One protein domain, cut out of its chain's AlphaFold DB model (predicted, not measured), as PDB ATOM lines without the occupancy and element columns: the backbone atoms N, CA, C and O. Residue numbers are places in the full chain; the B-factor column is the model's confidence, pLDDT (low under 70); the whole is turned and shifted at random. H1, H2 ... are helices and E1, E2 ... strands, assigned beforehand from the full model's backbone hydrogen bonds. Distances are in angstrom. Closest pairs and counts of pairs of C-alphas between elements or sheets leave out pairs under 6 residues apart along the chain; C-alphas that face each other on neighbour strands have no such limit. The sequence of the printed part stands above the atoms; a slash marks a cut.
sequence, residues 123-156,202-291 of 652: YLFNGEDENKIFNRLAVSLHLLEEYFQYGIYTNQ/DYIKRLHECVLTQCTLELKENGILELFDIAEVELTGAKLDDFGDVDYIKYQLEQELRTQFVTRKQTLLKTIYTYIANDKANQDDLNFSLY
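What this domain is: This is residues 123 to 156 and 202 to 291 of the 652 residues of the protein "LlaJI family restriction endonuclease" of Clostridium sp. AF23-8 (UniProt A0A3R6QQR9). Three helices, H1, H6 and H5, stand side by side in a row, each running opposite to the next, and the longest helix, H2, crosses over one side of the row at a steep slant. Short H3 is at the last end of H2, short H4 packs on H2 near its first half, and the loop of residues 126 to 131 sticks out. The printed part has 124 residues, with six named helices and one named strand in the order H1, H2, H3, H4, H5, H6, E1, and its class is mostly helix. It is compact, with a radius of gyration of the C-alphas of 14.2 A and spans of 36 by 35 by 27 A.

Where its parts are: Residues 123 to 135 hold no named element. H1 is residues 136 to 150, 21.1 A long, from C-alpha 136 at (15.670, -37.356, -46.407). After the cut, H2 is residues 203 to 221, 27.2 A long, from C-alpha 203 at (32.196, -45.473, -60.047). H3 is residues 224 to 227 and H4 residues 240 to 243. H5, residues 246 to 259, measures 20.6 A, and H6, residues 263 to 277, measures 20.8 A. E1 is residues 288 to 291 and ends at C-alpha 291, (14.935, -32.463, -37.663).

How they stand to each other: H2 is the hub, touching four other helices. Its residues 212 to 216 touch H1, the closest C-alphas being those of Ser 140 and Cys 215, 5.5 A apart, at a steep tilt of 59 degrees, opposite ways. H2 and H3 only just touch, only at the corner, with 3 pairs of C-alphas within 8 A, the closest those of Leu 219 and Leu 225 at 5.6 A. H4 touches residues 207 to 211 of H2, closest at the C-alphas of Cys 210 and Leu 240, 6.7 A. H2 only just touches H5, with 3 pairs of C-alphas within 8 A, the closest those of Ile 204 and Leu 253 at 7.3 A. H2 and H6 are close but not clearly touching; their closest C-alphas, of His 208 and Ile 272, are 7.5 A apart. H5 and H6 form a helical hairpin at a shallow tilt of 12 degrees, closest at the C-alphas of Leu 257 and Gln 266, 5.9 A. H6 touches H1 at a shallow tilt of 31 degrees, opposite ways, with the C-alphas of Val 139 and Tyr 275 closest at 6.7 A. H1 and H5 are apart. E1 pairs with no named strand; its closest C-alpha to H1 is that of Ser 289, 5.8 A from that of Leu 137. Each O i to N i+4 pair is within hydrogen-bond range in H1, H2 and H6, and 9 of 10 are in H5; H3 and H4 are too short for such a pair.

The domain as a whole: The two C-alphas farthest apart, of Gln 156 and Leu 286, are 40.6 A apart. Residues 157 to 201 are cut out, and C-alphas 156 and 202 are 9.0 A apart across the cut. The link from H3 to H4 is long, with 12 residues. The mean pLDDT of the printed part is 81.8, and it is under 70 at residues 123 to 134 and 279 to 287.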
ATOM      1  N   TYR A 123      18.554 -44.894 -35.220       39.44
ATOM      2  CA  TYR A 123      17.365 -44.542 -36.009       39.44
ATOM      3  C   TYR A 123      17.590 -44.566 -37.529       39.44
ATOM      4  O   TYR A 123      16.649 -44.869 -38.259       39.44
ATOM      5  N   LEU A 124      18.815 -44.310 -38.006       42.03
ATOM      6  CA  LEU A 124      19.163 -44.367 -39.436       42.03
ATOM      7  C   LEU A 124      19.172 -45.798 -40.014       42.03
ATOM      8  O   LEU A 124      19.011 -45.960 -41.221       42.03
ATOM      9  N   PHE A 125      19.339 -46.827 -39.170       33.28
ATOM     10  CA  PHE A 125      19.585 -48.209 -39.615       33.28
ATOM     11  C   PHE A 125      18.519 -49.244 -39.201       33.28
ATOM     12  O   PHE A 125      18.503 -50.331 -39.771       33.28
ATOM     13  N   ASN A 126      17.589 -48.929 -38.289       32.06
ATOM     14  CA  ASN A 126      16.543 -49.871 -37.847       32.06
ATOM     15  C   ASN A 126      15.203 -49.666 -38.579       32.06
ATOM     16  O   ASN A 126      14.160 -49.420 -37.958       32.06
ATOM     17  N   GLY A 127      15.248 -49.751 -39.907       33.25
ATOM     18  CA  GLY A 127      14.089 -49.739 -40.802       33.25
ATOM     19  C   GLY A 127      13.516 -51.133 -41.079       33.25
ATOM     20  O   GLY A 127      13.313 -51.467 -42.237       33.25
ATOM     21  N   GLU A 128      13.289 -51.955 -40.048       28.69
ATOM     22  CA  GLU A 128      12.565 -53.238 -40.195       28.69
ATOM     23  C   GLU A 128      11.065 -53.137 -39.849       28.69
ATOM     24  O   GLU A 128      10.315 -54.067 -40.122       28.69
ATOM     25  N   ASP A 129      10.596 -52.005 -39.307       32.12
ATOM     26  CA  ASP A 129       9.164 -51.757 -39.092       32.12
ATOM     27  C   ASP A 129       8.572 -50.985 -40.282       32.12
ATOM     28  O   ASP A 129       8.982 -49.852 -40.549       32.12
ATOM     29  N   GLU A 130       7.556 -51.558 -40.935       30.72
ATOM     30  CA  GLU A 130       6.842 -51.061 -42.134       30.72
ATOM     31  C   GLU A 130       6.207 -49.649 -42.012       30.72
ATOM     32  O   GLU A 130       5.556 -49.186 -42.940       30.72
ATOM     33  N   ASN A 131       6.394 -48.929 -40.897       38.12
ATOM     34  CA  ASN A 131       5.734 -47.649 -40.597       38.12
ATOM     35  C   ASN A 131       6.685 -46.465 -40.301       38.12
ATOM     36  O   ASN A 131       6.233 -45.440 -39.784       38.12
ATOM     37  N   LYS A 132       7.992 -46.556 -40.583       51.94
ATOM     38  CA  LYS A 132       8.920 -45.421 -40.381       51.94
ATOM     39  C   LYS A 132       9.060 -44.580 -41.653       51.94
ATOM     40  O   LYS A 132       9.547 -45.062 -42.668       51.94
ATOM     41  N   ILE A 133       8.662 -43.307 -41.574       59.19
ATOM     42  CA  ILE A 133       8.827 -42.319 -42.654       59.19
ATOM     43  C   ILE A 133      10.319 -42.085 -42.905       59.19
ATOM     44  O   ILE A 133      11.071 -41.788 -41.972       59.19
ATOM     45  N   PHE A 134      10.748 -42.212 -44.160       68.62
ATOM     46  CA  PHE A 134      12.119 -41.926 -44.569       68.62
ATOM     47  C   PHE A 134      12.443 -40.439 -44.372       68.62
ATOM     48  O   PHE A 134      11.790 -39.561 -44.930       68.62
ATOM     49  N   ASN A 135      13.483 -40.144 -43.593       76.44
ATOM     50  CA  ASN A 135      13.887 -38.775 -43.296       76.44
ATOM     51  C   ASN A 135      15.039 -38.323 -44.208       76.44
ATOM     52  O   ASN A 135      16.212 -38.403 -43.832       76.44
ATOM     53  N   ARG A 136      14.694 -37.823 -45.402       81.06
ATOM     54  CA  ARG A 136      15.670 -37.356 -46.407       81.06
ATOM     55  C   ARG A 136      16.607 -36.275 -45.869       81.06
ATOM     56  O   ARG A 136      17.802 -36.308 -46.158       81.06
ATOM     57  N   LEU A 137      16.087 -35.351 -45.058       83.19
ATOM     58  CA  LEU A 137      16.868 -34.276 -44.447       83.19
ATOM     59  C   LEU A 137      18.006 -34.826 -43.587       83.19
ATOM     60  O   LEU A 137      19.159 -34.453 -43.782       83.19
ATOM     61  N   ALA A 138      17.692 -35.736 -42.663       80.56
ATOM     62  CA  ALA A 138      18.686 -36.313 -41.762       80.56
ATOM     63  C   ALA A 138      19.777 -37.083 -42.523       80.56
ATOM     64  O   ALA A 138      20.954 -36.952 -42.200       80.56
ATOM     65  N   VAL A 139      19.396 -37.839 -43.559       84.06
ATOM     66  CA  VAL A 139      20.345 -38.576 -44.408       84.06
ATOM     67  C   VAL A 139      21.247 -37.624 -45.193       84.06
ATOM     68  O   VAL A 139      22.458 -37.818 -45.217       84.06
ATOM     69  N   SER A 140      20.679 -36.564 -45.774       88.38
ATOM     70  CA  SER A 140      21.434 -35.563 -46.542       88.38
ATOM     71  C   SER A 140      22.438 -34.813 -45.664       88.38
ATOM     72  O   SER A 140      23.595 -34.649 -46.045       88.38
ATOM     73  N   LEU A 141      22.021 -34.406 -44.459       87.69
ATOM     74  CA  LEU A 141      22.910 -33.782 -43.476       87.69
ATOM     75  C   LEU A 141      24.034 -34.739 -43.063       87.69
ATOM     76  O   LEU A 141      25.192 -34.338 -43.036       87.69
ATOM     77  N   HIS A 142      23.712 -36.011 -42.802       86.31
ATOM     78  CA  HIS A 142      24.708 -37.009 -42.417       86.31
ATOM     79  C   HIS A 142      25.760 -37.252 -43.512       86.31
ATOM     80  O   HIS A 142      26.945 -37.325 -43.197       86.31
ATOM     81  N   LEU A 143      25.351 -37.333 -44.784       90.31
ATOM     82  CA  LEU A 143      26.271 -37.486 -45.921       90.31
ATOM     83  C   LEU A 143      27.238 -36.302 -46.037       90.31
ATOM     84  O   LEU A 143      28.442 -36.501 -46.184       90.31
ATOM     85  N   LEU A 144      26.731 -35.072 -45.922       91.81
ATOM     86  CA  LEU A 144      27.574 -33.876 -45.981       91.81
ATOM     87  C   LEU A 144      28.551 -33.813 -44.807       91.81
ATOM     88  O   LEU A 144      29.725 -33.512 -45.000       91.81
ATOM     89  N   GLU A 145      28.097 -34.120 -43.595       88.06
ATOM     90  CA  GLU A 145      28.962 -34.154 -42.413       88.06
ATOM     91  C   GLU A 145      30.067 -35.209 -42.524       88.06
ATOM     92  O   GLU A 145      31.214 -34.927 -42.176       88.06
ATOM     93  N   GLU A 146      29.744 -36.400 -43.040       89.44
ATOM     94  CA  GLU A 146      30.718 -37.463 -43.306       89.44
ATOM     95  C   GLU A 146      31.792 -36.986 -44.291       89.44
ATOM     96  O   GLU A 146      32.987 -37.117 -44.012       89.44
ATOM     97  N   TYR A 147      31.369 -36.321 -45.369       93.56
ATOM     98  CA  TYR A 147      32.266 -35.711 -46.341       93.56
ATOM     99  C   TYR A 147      33.161 -34.627 -45.720       93.56
ATOM    100  O   TYR A 147      34.376 -34.652 -45.913       93.56
ATOM    101  N   PHE A 148      32.611 -33.692 -44.939       91.00
ATOM    102  CA  PHE A 148      33.418 -32.636 -44.316       91.00
ATOM    103  C   PHE A 148      34.407 -33.176 -43.284       91.00
ATOM    104  O   PHE A 148      35.481 -32.603 -43.103       91.00
ATOM    105  N   GLN A 149      34.056 -34.266 -42.600       89.81
ATOM    106  CA  GLN A 149      34.919 -34.863 -41.592       89.81
ATOM    107  C   GLN A 149      36.027 -35.722 -42.208       89.81
ATOM    108  O   GLN A 149      37.144 -35.743 -41.685       89.81
ATOM    109  N   TYR A 150      35.731 -36.450 -43.283       89.94
ATOM    110  CA  TYR A 150      36.602 -37.526 -43.740       89.94
ATOM    111  C   TYR A 150      36.893 -37.556 -45.249       89.94
ATOM    112  O   TYR A 150      37.612 -38.450 -45.710       89.94
ATOM    113  N   GLY A 151      36.357 -36.609 -46.012       91.19
ATOM    114  CA  GLY A 151      36.549 -36.490 -47.453       91.19
ATOM    115  C   GLY A 151      35.760 -37.502 -48.285       91.19
ATOM    116  O   GLY A 151      34.947 -38.277 -47.781       91.19
ATOM    117  N   ILE A 152      36.016 -37.477 -49.594       92.38
ATOM    118  CA  ILE A 152      35.320 -38.283 -50.606       92.38
ATOM    119  C   ILE A 152      35.657 -39.772 -50.438       92.38
ATOM    120  O   ILE A 152      36.702 -40.152 -49.907       92.38
ATOM    121  N   TYR A 153      34.756 -40.626 -50.918       92.38
ATOM    122  CA  TYR A 153      35.014 -42.057 -51.023       92.38
ATOM    123  C   TYR A 153      36.119 -42.299 -52.052       92.38
ATOM    124  O   TYR A 153      35.974 -41.901 -53.202       92.38
ATOM    125  N   THR A 154      37.201 -42.969 -51.667       90.19
ATOM    126  CA  THR A 154      38.284 -43.326 -52.590       90.19
ATOM    127  C   THR A 154      38.579 -44.810 -52.511       90.19
ATOM    128  O   THR A 154      38.715 -45.368 -51.420       90.19
ATOM    129  N   ASN A 155      38.694 -45.460 -53.663       87.62
ATOM    130  CA  ASN A 155      39.284 -46.784 -53.779       87.62
ATOM    131  C   ASN A 155      40.683 -46.656 -54.357       87.62
ATOM    132  O   ASN A 155      40.960 -45.739 -55.122       87.62
ATOM    133  N   GLN A 156      41.562 -47.569 -53.962       83.44
ATOM    134  CA  GLN A 156      42.921 -47.627 -54.472       83.44
ATOM    135  C   GLN A 156      43.053 -48.827 -55.390       83.44
ATOM    136  O   GLN A 156      42.486 -49.886 -55.118       83.44
ATOM    137  N   ASP A 202      36.785 -44.277 -60.389       90.88
ATOM    138  CA  ASP A 202      35.969 -45.186 -59.596       90.88
ATOM    139  C   ASP A 202      34.497 -44.750 -59.607       90.88
ATOM    140  O   ASP A 202      34.135 -43.586 -59.387       90.88
ATOM    141  N   TYR A 203      33.627 -45.715 -59.902       93.31
ATOM    142  CA  TYR A 203      32.196 -45.473 -60.047       93.31
ATOM    143  C   TYR A 203      31.575 -44.948 -58.747       93.31
ATOM    144  O   TYR A 203      30.761 -44.027 -58.786       93.31
ATOM    145  N   ILE A 204      31.970 -45.505 -57.599       94.50
ATOM    146  CA  ILE A 204      31.403 -45.192 -56.284       94.50
ATOM    147  C   ILE A 204      31.879 -43.820 -55.811       94.50
ATOM    148  O   ILE A 204      31.075 -43.051 -55.285       94.50
ATOM    149  N   LYS A 205      33.148 -43.479 -56.055       94.12
ATOM    150  CA  LYS A 205      33.696 -42.136 -55.844       94.12
ATOM    151  C   LYS A 205      32.856 -41.089 -56.570       94.12
ATOM    152  O   LYS A 205      32.313 -40.182 -55.943       94.12
ATOM    153  N   ARG A 206      32.699 -41.252 -57.885       94.75
ATOM    154  CA  ARG A 206      31.953 -40.315 -58.736       94.75
ATOM    155  C   ARG A 206      30.469 -40.251 -58.362       94.75
ATOM    156  O   ARG A 206      29.868 -39.177 -58.394       94.75
ATOM    157  N   LEU A 207      29.876 -41.385 -57.986       95.38
ATOM    158  CA  LEU A 207      28.501 -41.440 -57.488       95.38
ATOM    159  C   LEU A 207      28.365 -40.658 -56.177       95.38
ATOM    160  O   LEU A 207      27.421 -39.887 -56.023       95.38
ATOM    161  N   HIS A 208      29.313 -40.818 -55.252       95.00
ATOM    162  CA  HIS A 208      29.327 -40.086 -53.991       95.00
ATOM    163  C   HIS A 208      29.417 -38.570 -54.228       95.00
ATOM    164  O   HIS A 208      28.626 -37.823 -53.659       95.00
ATOM    165  N   GLU A 209      30.293 -38.112 -55.128       94.69
ATOM    166  CA  GLU A 209      30.387 -36.698 -55.530       94.69
ATOM    167  C   GLU A 209      29.063 -36.151 -56.084       94.69
ATOM    168  O   GLU A 209      28.649 -35.036 -55.741       94.69
ATOM    169  N   CYS A 210      28.378 -36.939 -56.919       94.38
ATOM    170  CA  CYS A 210      27.075 -36.586 -57.480       94.38
ATOM    171  C   CYS A 210      26.010 -36.453 -56.385       94.38
ATOM    172  O   CYS A 210      25.332 -35.427 -56.311       94.38
ATOM    173  N   VAL A 211      25.917 -37.441 -55.490       93.94
ATOM    174  CA  VAL A 211      24.966 -37.441 -54.370       93.94
ATOM    175  C   VAL A 211      25.206 -36.248 -53.442       93.94
ATOM    176  O   VAL A 211      24.259 -35.537 -53.117       93.94
ATOM    177  N   LEU A 212      26.458 -35.960 -53.068       94.50
ATOM    178  CA  LEU A 212      26.795 -34.805 -52.223       94.50
ATOM    179  C   LEU A 212      26.412 -33.473 -52.877       94.50
ATOM    180  O   LEU A 212      25.881 -32.582 -52.207       94.50
ATOM    181  N   THR A 213      26.654 -33.342 -54.184       93.50
ATOM    182  CA  THR A 213      26.280 -32.138 -54.938       93.50
ATOM    183  C   THR A 213      24.759 -31.965 -54.952       93.50
ATOM    184  O   THR A 213      24.259 -30.877 -54.672       93.50
ATOM    185  N   GLN A 214      23.999 -33.038 -55.184       90.00
ATOM    186  CA  GLN A 214      22.535 -32.998 -55.137       90.00
ATOM    187  C   GLN A 214      21.995 -32.656 -53.745       90.00
ATOM    188  O   GLN A 214      21.180 -31.741 -53.628       90.00
ATOM    189  N   CYS A 215      22.489 -33.310 -52.686       90.62
ATOM    190  CA  CYS A 215      22.113 -32.988 -51.309       90.62
ATOM    191  C   CYS A 215      22.363 -31.507 -50.996       90.62
ATOM    192  O   CYS A 215      21.520 -30.841 -50.399       90.62
ATOM    193  N   THR A 216      23.509 -30.973 -51.420       91.38
ATOM    194  CA  THR A 216      23.845 -29.560 -51.219       91.38
ATOM    195  C   THR A 216      22.847 -28.646 -51.922       91.38
ATOM    196  O   THR A 216      22.337 -27.716 -51.296       91.38
ATOM    197  N   LEU A 217      22.545 -28.899 -53.199       88.50
ATOM    198  CA  LEU A 217      21.607 -28.086 -53.976       88.50
ATOM    199  C   LEU A 217      20.204 -28.096 -53.350       88.50
ATOM    200  O   LEU A 217      19.633 -27.030 -53.121       88.50
ATOM    201  N   GLU A 218      19.697 -29.270 -52.969       85.31
ATOM    202  CA  GLU A 218      18.394 -29.416 -52.305       85.31
ATOM    203  C   GLU A 218      18.329 -28.645 -50.977       85.31
ATOM    204  O   GLU A 218      17.368 -27.922 -50.694       85.31
ATOM    205  N   LEU A 219      19.365 -28.754 -50.140       88.06
ATOM    206  CA  LEU A 219      19.416 -28.045 -48.861       88.06
ATOM    207  C   LEU A 219      19.620 -26.534 -49.042       88.06
ATOM    208  O   LEU A 219      19.125 -25.745 -48.228       88.06
ATOM    209  N   LYS A 220      20.326 -26.112 -50.098       87.69
ATOM    210  CA  LYS A 220      20.540 -24.702 -50.443       87.69
ATOM    211  C   LYS A 220      19.236 -24.029 -50.837       87.69
ATOM    212  O   LYS A 220      18.901 -22.982 -50.280       87.69
ATOM    213  N   GLU A 221      18.487 -24.640 -51.749       83.81
ATOM    214  CA  GLU A 221      17.184 -24.149 -52.205       83.81
ATOM    215  C   GLU A 221      16.243 -23.931 -51.005       83.81
ATOM    216  O   GLU A 221      15.720 -22.830 -50.768       83.81
ATOM    217  N   ASN A 222      16.191 -24.918 -50.112       80.12
ATOM    218  CA  ASN A 222      15.383 -24.869 -48.895       80.12
ATOM    219  C   ASN A 222      15.955 -23.947 -47.791       80.12
ATOM    220  O   ASN A 222      15.280 -23.638 -46.809       80.12
ATOM    221  N   GLY A 223      17.156 -23.378 -47.964       80.50
ATOM    222  CA  GLY A 223      17.830 -22.518 -46.975       80.50
ATOM    223  C   GLY A 223      18.164 -23.235 -45.672       80.50
ATOM    224  O   GLY A 223      18.147 -22.619 -44.608       80.50
ATOM    225  N   ILE A 224      18.407 -24.538 -45.762       86.50
ATOM    226  CA  ILE A 224      18.777 -25.405 -44.650       86.50
ATOM    227  C   ILE A 224      20.285 -25.352 -44.404       86.50
ATOM    228  O   ILE A 224      20.697 -25.389 -43.251       86.50
ATOM    229  N   LEU A 225      21.107 -25.188 -45.451       87.75
ATOM    230  CA  LEU A 225      22.566 -25.065 -45.298       87.75
ATOM    231  C   LEU A 225      22.950 -23.980 -44.284       87.75
ATOM    232  O   LEU A 225      23.773 -24.218 -43.404       87.75
ATOM    233  N   GLU A 226      22.283 -22.824 -44.353       86.88
ATOM    234  CA  GLU A 226      22.490 -21.723 -43.409       86.88
ATOM    235  C   GLU A 226      22.153 -22.129 -41.967       86.88
ATOM    236  O   GLU A 226      22.886 -21.771 -41.052       86.88
ATOM    237  N   LEU A 227      21.081 -22.900 -41.747       86.62
ATOM    238  CA  LEU A 227      20.638 -23.324 -40.412       86.62
ATOM    239  C   LEU A 227      21.604 -24.298 -39.728       86.62
ATOM    240  O   LEU A 227      21.680 -24.324 -38.500       86.62
ATOM    241  N   PHE A 228      22.318 -25.102 -40.512       86.88
ATOM    242  CA  PHE A 228      23.269 -26.090 -40.004       86.88
ATOM    243  C   PHE A 228      24.730 -25.620 -40.111       86.88
ATOM    244  O   PHE A 228      25.631 -26.380 -39.766       86.88
ATOM    245  N   ASP A 229      24.965 -24.373 -40.543       86.50
ATOM    246  CA  ASP A 229      26.291 -23.808 -40.838       86.50
ATOM    247  C   ASP A 229      27.132 -24.714 -41.761       86.50
ATOM    248  O   ASP A 229      28.337 -24.894 -41.569       86.50
ATOM    249  N   ILE A 230      26.484 -25.301 -42.771       86.50
ATOM    250  CA  ILE A 230      27.125 -26.185 -43.746       86.50
ATOM    251  C   ILE A 230      27.561 -25.360 -44.957       86.50
ATOM    252  O   ILE A 230      26.770 -24.606 -45.529       86.50
ATOM    253  N   ALA A 231      28.826 -25.506 -45.355       86.19
ATOM    254  CA  ALA A 231      29.345 -24.863 -46.554       86.19
ATOM    255  C   ALA A 231      28.741 -25.487 -47.820       86.19
ATOM    256  O   ALA A 231      28.462 -26.683 -47.874       86.19
ATOM    257  N   GLU A 232      28.563 -24.673 -48.857       87.31
ATOM    258  CA  GLU A 232      28.134 -25.169 -50.160       87.31
ATOM    259  C   GLU A 232      29.244 -26.006 -50.817       87.31
ATOM    260  O   GLU A 232      30.412 -25.612 -50.824       87.31
ATOM    261  N   VAL A 233      28.862 -27.157 -51.365       85.06
ATOM    262  CA  VAL A 233      29.734 -28.131 -52.022       85.06
ATOM    263  C   VAL A 233      29.172 -28.461 -53.405       85.06
ATOM    264  O   VAL A 233      28.097 -29.039 -53.528       85.06
ATOM    265  N   GLU A 234      29.919 -28.118 -54.452       87.81
ATOM    266  CA  GLU A 234      29.618 -28.484 -55.839       87.81
ATOM    267  C   GLU A 234      30.833 -29.222 -56.412       87.81
ATOM    268  O   GLU A 234      31.832 -28.608 -56.783       87.81
ATOM    269  N   LEU A 235      30.784 -30.558 -56.391       89.38
ATOM    270  CA  LEU A 235      31.922 -31.413 -56.764       89.38
ATOM    271  C   LEU A 235      31.872 -31.827 -58.233       89.38
ATOM    272  O   LEU A 235      32.907 -32.069 -58.849       89.38
ATOM    273  N   THR A 236      30.671 -31.923 -58.802       90.44
ATOM    274  CA  THR A 236      30.469 -32.432 -60.158       90.44
ATOM    275  C   THR A 236      29.229 -31.837 -60.812       90.44
ATOM    276  O   THR A 236      28.257 -31.505 -60.145       90.44
ATOM    277  N   GLY A 237      29.247 -31.748 -62.144       87.31
ATOM    278  CA  GLY A 237      28.064 -31.425 -62.951       87.31
ATOM    279  C   GLY A 237      27.256 -32.654 -63.387       87.31
ATOM    280  O   GLY A 237      26.278 -32.501 -64.118       87.31
ATOM    281  N   ALA A 238      27.681 -33.863 -63.000       89.38
ATOM    282  CA  ALA A 238      26.996 -35.108 -63.341       89.38
ATOM    283  C   ALA A 238      25.663 -35.243 -62.590       89.38
ATOM    284  O   ALA A 238      25.530 -34.820 -61.439       89.38
ATOM    285  N   LYS A 239      24.682 -35.872 -63.233       88.31
ATOM    286  CA  LYS A 239      23.372 -36.194 -62.656       88.31
ATOM    287  C   LYS A 239      23.307 -37.669 -62.281       88.31
ATOM    288  O   LYS A 239      23.991 -38.487 -62.885       88.31
ATOM    289  N   LEU A 240      22.420 -38.021 -61.347       88.81
ATOM    290  CA  LEU A 240      22.159 -39.417 -60.962       88.81
ATOM    291  C   LEU A 240      21.898 -40.322 -62.179       88.81
ATOM    292  O   LEU A 240      22.445 -41.418 -62.247       88.81
ATOM    293  N   ASP A 241      21.145 -39.832 -63.168       88.12
ATOM    294  CA  ASP A 241      20.825 -40.578 -64.393       88.12
ATOM    295  C   ASP A 241      22.063 -40.934 -65.245       88.12
ATOM    296  O   ASP A 241      22.021 -41.893 -66.016       88.12
ATOM    297  N   ASP A 242      23.185 -40.215 -65.090       91.38
ATOM    298  CA  ASP A 242      24.446 -40.520 -65.783       91.38
ATOM    299  C   ASP A 242      25.114 -41.803 -65.242       91.38
ATOM    300  O   ASP A 242      26.015 -42.355 -65.878       91.38
ATOM    301  N   PHE A 243      24.676 -42.293 -64.074       92.19
ATOM    302  CA  PHE A 243      25.193 -43.491 -63.407       92.19
ATOM    303  C   PHE A 243      24.345 -44.746 -63.656       92.19
ATOM    304  O   PHE A 243      24.731 -45.827 -63.204       92.19
ATOM    305  N   GLY A 244      23.237 -44.629 -64.394       91.12
ATOM    306  CA  GLY A 244      22.293 -45.709 -64.686       91.12
ATOM    307  C   GLY A 244      20.942 -45.525 -63.993       91.12
ATOM    308  O   GLY A 244      20.679 -44.506 -63.360       91.12
ATOM    309  N   ASP A 245      20.055 -46.512 -64.130       90.19
ATOM    310  CA  ASP A 245      18.792 -46.503 -63.393       90.19
ATOM    311  C   ASP A 245      18.996 -46.827 -61.900       90.19
ATOM    312  O   ASP A 245      20.058 -47.269 -61.459       90.19
ATOM    313  N   VAL A 246      17.957 -46.591 -61.096       89.38
ATOM    314  CA  VAL A 246      18.010 -46.767 -59.634       89.38
ATOM    315  C   VAL A 246      18.394 -48.194 -59.239       89.38
ATOM    316  O   VAL A 246      19.139 -48.374 -58.278       89.38
ATOM    317  N   ASP A 247      17.908 -49.203 -59.962       90.56
ATOM    318  CA  ASP A 247      18.189 -50.604 -59.645       90.56
ATOM    319  C   ASP A 247      19.635 -50.974 -59.993       90.56
ATOM    320  O   ASP A 247      20.294 -51.686 -59.232       90.56
ATOM    321  N   TYR A 248      20.171 -50.427 -61.084       93.81
ATOM    322  CA  TYR A 248      21.575 -50.557 -61.441       93.81
ATOM    323  C   TYR A 248      22.487 -49.891 -60.407       93.81
ATOM    324  O   TYR A 248      23.450 -50.516 -59.959       93.81
ATOM    325  N   ILE A 249      22.169 -48.669 -59.971       94.50
ATOM    326  CA  ILE A 249      22.967 -47.966 -58.958       94.50
ATOM    327  C   ILE A 249      22.953 -48.737 -57.629       94.50
ATOM    328  O   ILE A 249      24.005 -48.961 -57.026       94.50
ATOM    329  N   LYS A 250      21.778 -49.210 -57.190       93.19
ATOM    330  CA  LYS A 250      21.637 -50.080 -56.008       93.19
ATOM    331  C   LYS A 250      22.499 -51.332 -56.122       93.19
ATOM    332  O   LYS A 250      23.222 -51.661 -55.186       93.19
ATOM    333  N   TYR A 251      22.456 -51.998 -57.274       94.69
ATOM    334  CA  TYR A 251      23.265 -53.182 -57.533       94.69
ATOM    335  C   TYR A 251      24.769 -52.887 -57.427       94.69
ATOM    336  O   TYR A 251      25.481 -53.648 -56.775       94.69
ATOM    337  N   GLN A 252      25.257 -51.783 -58.006       95.19
ATOM    338  CA  GLN A 252      26.670 -51.386 -57.901       95.19
ATOM    339  C   GLN A 252      27.089 -51.139 -56.444       95.19
ATOM    340  O   GLN A 252      28.114 -51.659 -56.002       95.19
ATOM    341  N   LEU A 253      26.263 -50.427 -55.667       94.50
ATOM    342  CA  LEU A 253      26.504 -50.194 -54.236       94.50
ATOM    343  C   LEU A 253      26.556 -51.501 -53.436       94.50
ATOM    344  O   LEU A 253      27.412 -51.658 -52.566       94.50
ATOM    345  N   GLU A 254      25.673 -52.458 -53.727       93.44
ATOM    346  CA  GLU A 254      25.689 -53.773 -53.079       93.44
ATOM    347  C   GLU A 254      26.935 -54.593 -53.430       93.44
ATOM    348  O   GLU A 254      27.459 -55.295 -52.562       93.44
ATOM    349  N   GLN A 255      27.414 -54.535 -54.680       93.94
ATOM    350  CA  GLN A 255      28.651 -55.220 -55.071       93.94
ATOM    351  C   GLN A 255      29.860 -54.640 -54.340       93.94
ATOM    352  O   GLN A 255      30.656 -55.398 -53.780       93.94
ATOM    353  N   GLU A 256      29.956 -53.312 -54.272       93.62
ATOM    354  CA  GLU A 256      31.014 -52.645 -53.517       93.62
ATOM    355  C   GLU A 256      30.941 -53.019 -52.031       93.62
ATOM    356  O   GLU A 256      31.933 -53.420 -51.422       93.62
ATOM    357  N   LEU A 257      29.742 -53.002 -51.441       92.25
ATOM    358  CA  LEU A 257      29.544 -53.331 -50.029       92.25
ATOM    359  C   LEU A 257      29.995 -54.759 -49.672       92.25
ATOM    360  O   LEU A 257      30.460 -54.990 -48.557       92.25
ATOM    361  N   ARG A 258      29.879 -55.718 -50.602       91.56
ATOM    362  CA  ARG A 258      30.321 -57.115 -50.407       91.56
ATOM    363  C   ARG A 258      31.838 -57.272 -50.368       91.56
ATOM    364  O   ARG A 258      32.319 -58.237 -49.776       91.56
ATOM    365  N   THR A 259      32.575 -56.372 -51.014       90.06
ATOM    366  CA  THR A 259      34.043 -56.424 -51.105       90.06
ATOM    367  C   THR A 259      34.725 -55.434 -50.161       90.06
ATOM    368  O   THR A 259      35.921 -55.553 -49.897       90.06
ATOM    369  N   GLN A 260      33.964 -54.499 -49.591       90.38
ATOM    370  CA  GLN A 260      34.462 -53.495 -48.669       90.38
ATOM    371  C   GLN A 260      34.457 -53.992 -47.218       90.38
ATOM    372  O   GLN A 260      33.406 -54.315 -46.668       90.38
ATOM    373  N   PHE A 261      35.618 -53.980 -46.559       87.44
ATOM    374  CA  PHE A 261      35.772 -54.409 -45.157       87.44
ATOM    375  C   PHE A 261      35.930 -53.241 -44.174       87.44
ATOM    376  O   PHE A 261      35.817 -53.427 -42.962       87.44
ATOM    377  N   VAL A 262      36.179 -52.026 -44.673       88.25
ATOM    378  CA  VAL A 262      36.325 -50.835 -43.828       88.25
ATOM    379  C   VAL A 262      34.950 -50.389 -43.330       88.25
ATOM    380  O   VAL A 262      34.118 -49.939 -44.115       88.25
ATOM    381  N   THR A 263      34.725 -50.449 -42.013       86.69
ATOM    382  CA  THR A 263      33.425 -50.144 -41.386       86.69
ATOM    383  C   THR A 263      32.872 -48.777 -41.786       86.69
ATOM    384  O   THR A 263      31.705 -48.678 -42.142       86.69
ATOM    385  N   ARG A 264      33.708 -47.729 -41.800       89.25
ATOM    386  CA  ARG A 264      33.307 -46.382 -42.244       89.25
ATOM    387  C   ARG A 264      32.727 -46.406 -43.662       89.25
ATOM    388  O   ARG A 264      31.627 -45.915 -43.886       89.25
ATOM    389  N   LYS A 265      33.463 -47.009 -44.599       91.25
ATOM    390  CA  LYS A 265      33.067 -47.112 -46.007       91.25
ATOM    391  C   LYS A 265      31.779 -47.922 -46.166       91.25
ATOM    392  O   LYS A 265      30.900 -47.514 -46.913       91.25
ATOM    393  N   GLN A 266      31.623 -49.010 -45.411       88.25
ATOM    394  CA  GLN A 266      30.377 -49.779 -45.386       88.25
ATOM    395  C   GLN A 266      29.187 -48.941 -44.904       88.25
ATOM    396  O   GLN A 266      28.112 -49.015 -45.494       88.25
ATOM    397  N   THR A 267      29.358 -48.151 -43.840       88.25
ATOM    398  CA  THR A 267      28.308 -47.259 -43.330       88.25
ATOM    399  C   THR A 267      27.928 -46.213 -44.373       88.25
ATOM    400  O   THR A 267      26.745 -46.057 -44.655       88.25
ATOM    401  N   LEU A 268      28.911 -45.563 -45.004       91.38
ATOM    402  CA  LEU A 268      28.677 -44.574 -46.056       91.38
ATOM    403  C   LEU A 268      27.921 -45.172 -47.254       91.38
ATOM    404  O   LEU A 268      26.911 -44.619 -47.677       91.38
ATOM    405  N   LEU A 269      28.355 -46.334 -47.752       92.38
ATOM    406  CA  LEU A 269      27.685 -47.047 -48.844       92.38
ATOM    407  C   LEU A 269      26.223 -47.359 -48.515       92.38
ATOM    408  O   LEU A 269      25.346 -47.154 -49.352       92.38
ATOM    409  N   LYS A 270      25.941 -47.809 -47.285       89.81
ATOM    410  CA  LYS A 270      24.566 -48.051 -46.824       89.81
ATOM    411  C   LYS A 270      23.753 -46.759 -46.764       89.81
ATOM    412  O   LYS A 270      22.599 -46.765 -47.172       89.81
ATOM    413  N   THR A 271      24.338 -45.658 -46.301       88.38
ATOM    414  CA  THR A 271      23.675 -44.346 -46.273       88.38
ATOM    415  C   THR A 271      23.325 -43.865 -47.684       88.38
ATOM    416  O   THR A 271      22.185 -43.470 -47.923       88.38
ATOM    417  N   ILE A 272      24.268 -43.954 -48.631       91.81
ATOM    418  CA  ILE A 272      24.052 -43.609 -50.045       91.81
ATOM    419  C   ILE A 272      22.967 -44.505 -50.655       91.81
ATOM    420  O   ILE A 272      22.055 -44.016 -51.321       91.81
ATOM    421  N   TYR A 273      23.012 -45.811 -50.378       90.62
ATOM    422  CA  TYR A 273      21.980 -46.751 -50.809       90.62
ATOM    423  C   TYR A 273      20.596 -46.336 -50.299       90.62
ATOM    424  O   TYR A 273      19.653 -46.260 -51.085       90.62
ATOM    425  N   THR A 274      20.463 -46.025 -49.006       84.88
ATOM    426  CA  THR A 274      19.188 -45.594 -48.419       84.88
ATOM    427  C   THR A 274      18.707 -44.278 -49.035       84.88
ATOM    428  O   THR A 274      17.511 -44.137 -49.292       84.88
ATOM    429  N   TYR A 275      19.611 -43.336 -49.326       87.00
ATOM    430  CA  TYR A 275      19.279 -42.088 -50.019       87.00
ATOM    431  C   TYR A 275      18.665 -42.351 -51.403       87.00
ATOM    432  O   TYR A 275      17.565 -41.883 -51.691       87.00
ATOM    433  N   ILE A 276      19.323 -43.175 -52.222       88.06
ATOM    434  CA  ILE A 276      18.890 -43.490 -53.593       88.06
ATOM    435  C   ILE A 276      17.624 -44.348 -53.605       88.06
ATOM    436  O   ILE A 276      16.731 -44.151 -54.429       88.06
ATOM    437  N   ALA A 277      17.513 -45.307 -52.684       82.94
ATOM    438  CA  ALA A 277      16.369 -46.209 -52.622       82.94
ATOM    439  C   ALA A 277      15.046 -45.483 -52.381       82.94
ATOM    440  O   ALA A 277      14.021 -45.915 -52.909       82.94
ATOM    441  N   ASN A 278      15.089 -44.382 -51.633       75.31
ATOM    442  CA  ASN A 278      13.920 -43.594 -51.264       75.31
ATOM    443  C   ASN A 278      13.746 -42.333 -52.130       75.31
ATOM    444  O   ASN A 278      12.870 -41.520 -51.856       75.31
ATOM    445  N   ASP A 279      14.541 -42.175 -53.194       67.31
ATOM    446  CA  ASP A 279      14.455 -41.032 -54.107       67.31
ATOM    447  C   ASP A 279      13.170 -41.054 -54.960       67.31
ATOM    448  O   ASP A 279      12.514 -40.030 -55.134       67.31
ATOM    449  N   LYS A 280      12.744 -42.243 -55.421       54.09
ATOM    450  CA  LYS A 280      11.548 -42.418 -56.276       54.09
ATOM    451  C   LYS A 280      10.258 -42.778 -55.534       54.09
ATOM    452  O   LYS A 280       9.183 -42.625 -56.106       54.09
ATOM    453  N   ALA A 281      10.334 -43.226 -54.280       48.31
ATOM    454  CA  ALA A 281       9.145 -43.543 -53.476       48.31
ATOM    455  C   ALA A 281       8.319 -42.286 -53.104       48.31
ATOM    456  O   ALA A 281       7.145 -42.391 -52.776       48.31
ATOM    457  N   ASN A 282       8.912 -41.094 -53.239       46.38
ATOM    458  CA  ASN A 282       8.315 -39.797 -52.905       46.38
ATOM    459  C   ASN A 282       7.434 -39.171 -54.011       46.38
ATOM    460  O   ASN A 282       7.078 -38.000 -53.902       46.38
ATOM    461  N   GLN A 283       7.109 -39.887 -55.097       43.50
ATOM    462  CA  GLN A 283       6.157 -39.365 -56.095       43.50
ATOM    463  C   GLN A 283       4.687 -39.640 -55.738       43.50
ATOM    464  O   GLN A 283       3.834 -38.853 -56.142       43.50
ATOM    465  N   ASP A 284       4.401 -40.685 -54.950       44.34
ATOM    466  CA  ASP A 284       3.038 -41.018 -54.499       44.34
ATOM    467  C   ASP A 284       2.799 -40.722 -53.001       44.34
ATOM    468  O   ASP A 284       1.653 -40.529 -52.593       44.34
ATOM    469  N   ASP A 285       3.864 -40.605 -52.194       52.84
ATOM    470  CA  ASP A 285       3.810 -40.244 -50.772       52.84
ATOM    471  C   ASP A 285       4.477 -38.881 -50.509       52.84
ATOM    472  O   ASP A 285       5.574 -38.589 -50.979       52.84
ATOM    473  N   LEU A 286       3.785 -38.031 -49.744       59.56
ATOM    474  CA  LEU A 286       4.201 -36.682 -49.337       59.56
ATOM    475  C   LEU A 286       5.677 -36.622 -48.891       59.56
ATOM    476  O   LEU A 286       6.033 -37.248 -47.891       59.56
ATOM    477  N   ASN A 287       6.498 -35.800 -49.563       69.50
ATOM    478  CA  ASN A 287       7.904 -35.550 -49.213       69.50
ATOM    479  C   ASN A 287       8.006 -34.804 -47.867       69.50
ATOM    480  O   ASN A 287       8.089 -33.576 -47.812       69.50
ATOM    481  N   PHE A 288       7.930 -35.552 -46.772       78.75
ATOM    482  CA  PHE A 288       7.943 -35.056 -45.403       78.75
ATOM    483  C   PHE A 288       9.263 -35.428 -44.728       78.75
ATOM    484  O   PHE A 288       9.624 -36.599 -44.640       78.75
ATOM    485  N   SER A 289       9.980 -34.438 -44.203       80.31
ATOM    486  CA  SER A 289      11.205 -34.661 -43.432       80.31
ATOM    487  C   SER A 289      11.290 -33.696 -42.256       80.31
ATOM    488  O   SER A 289      10.737 -32.599 -42.293       80.31
ATOM    489  N   LEU A 290      11.952 -34.104 -41.177       83.94
ATOM    490  CA  LEU A 290      12.023 -33.304 -39.956       83.94
ATOM    491  C   LEU A 290      13.372 -33.448 -39.269       83.94
ATOM    492  O   LEU A 290      14.016 -34.488 -39.338       83.94
ATOM    493  N   TYR A 291      13.780 -32.425 -38.540       85.94
ATOM    494  CA  TYR A 291      14.935 -32.463 -37.663       85.94
ATOM    495  C   TYR A 291      14.619 -31.658 -36.410       85.94
ATOM    496  O   TYR A 291      14.528 -30.434 -36.465       85.94
TER     497      TYR A 291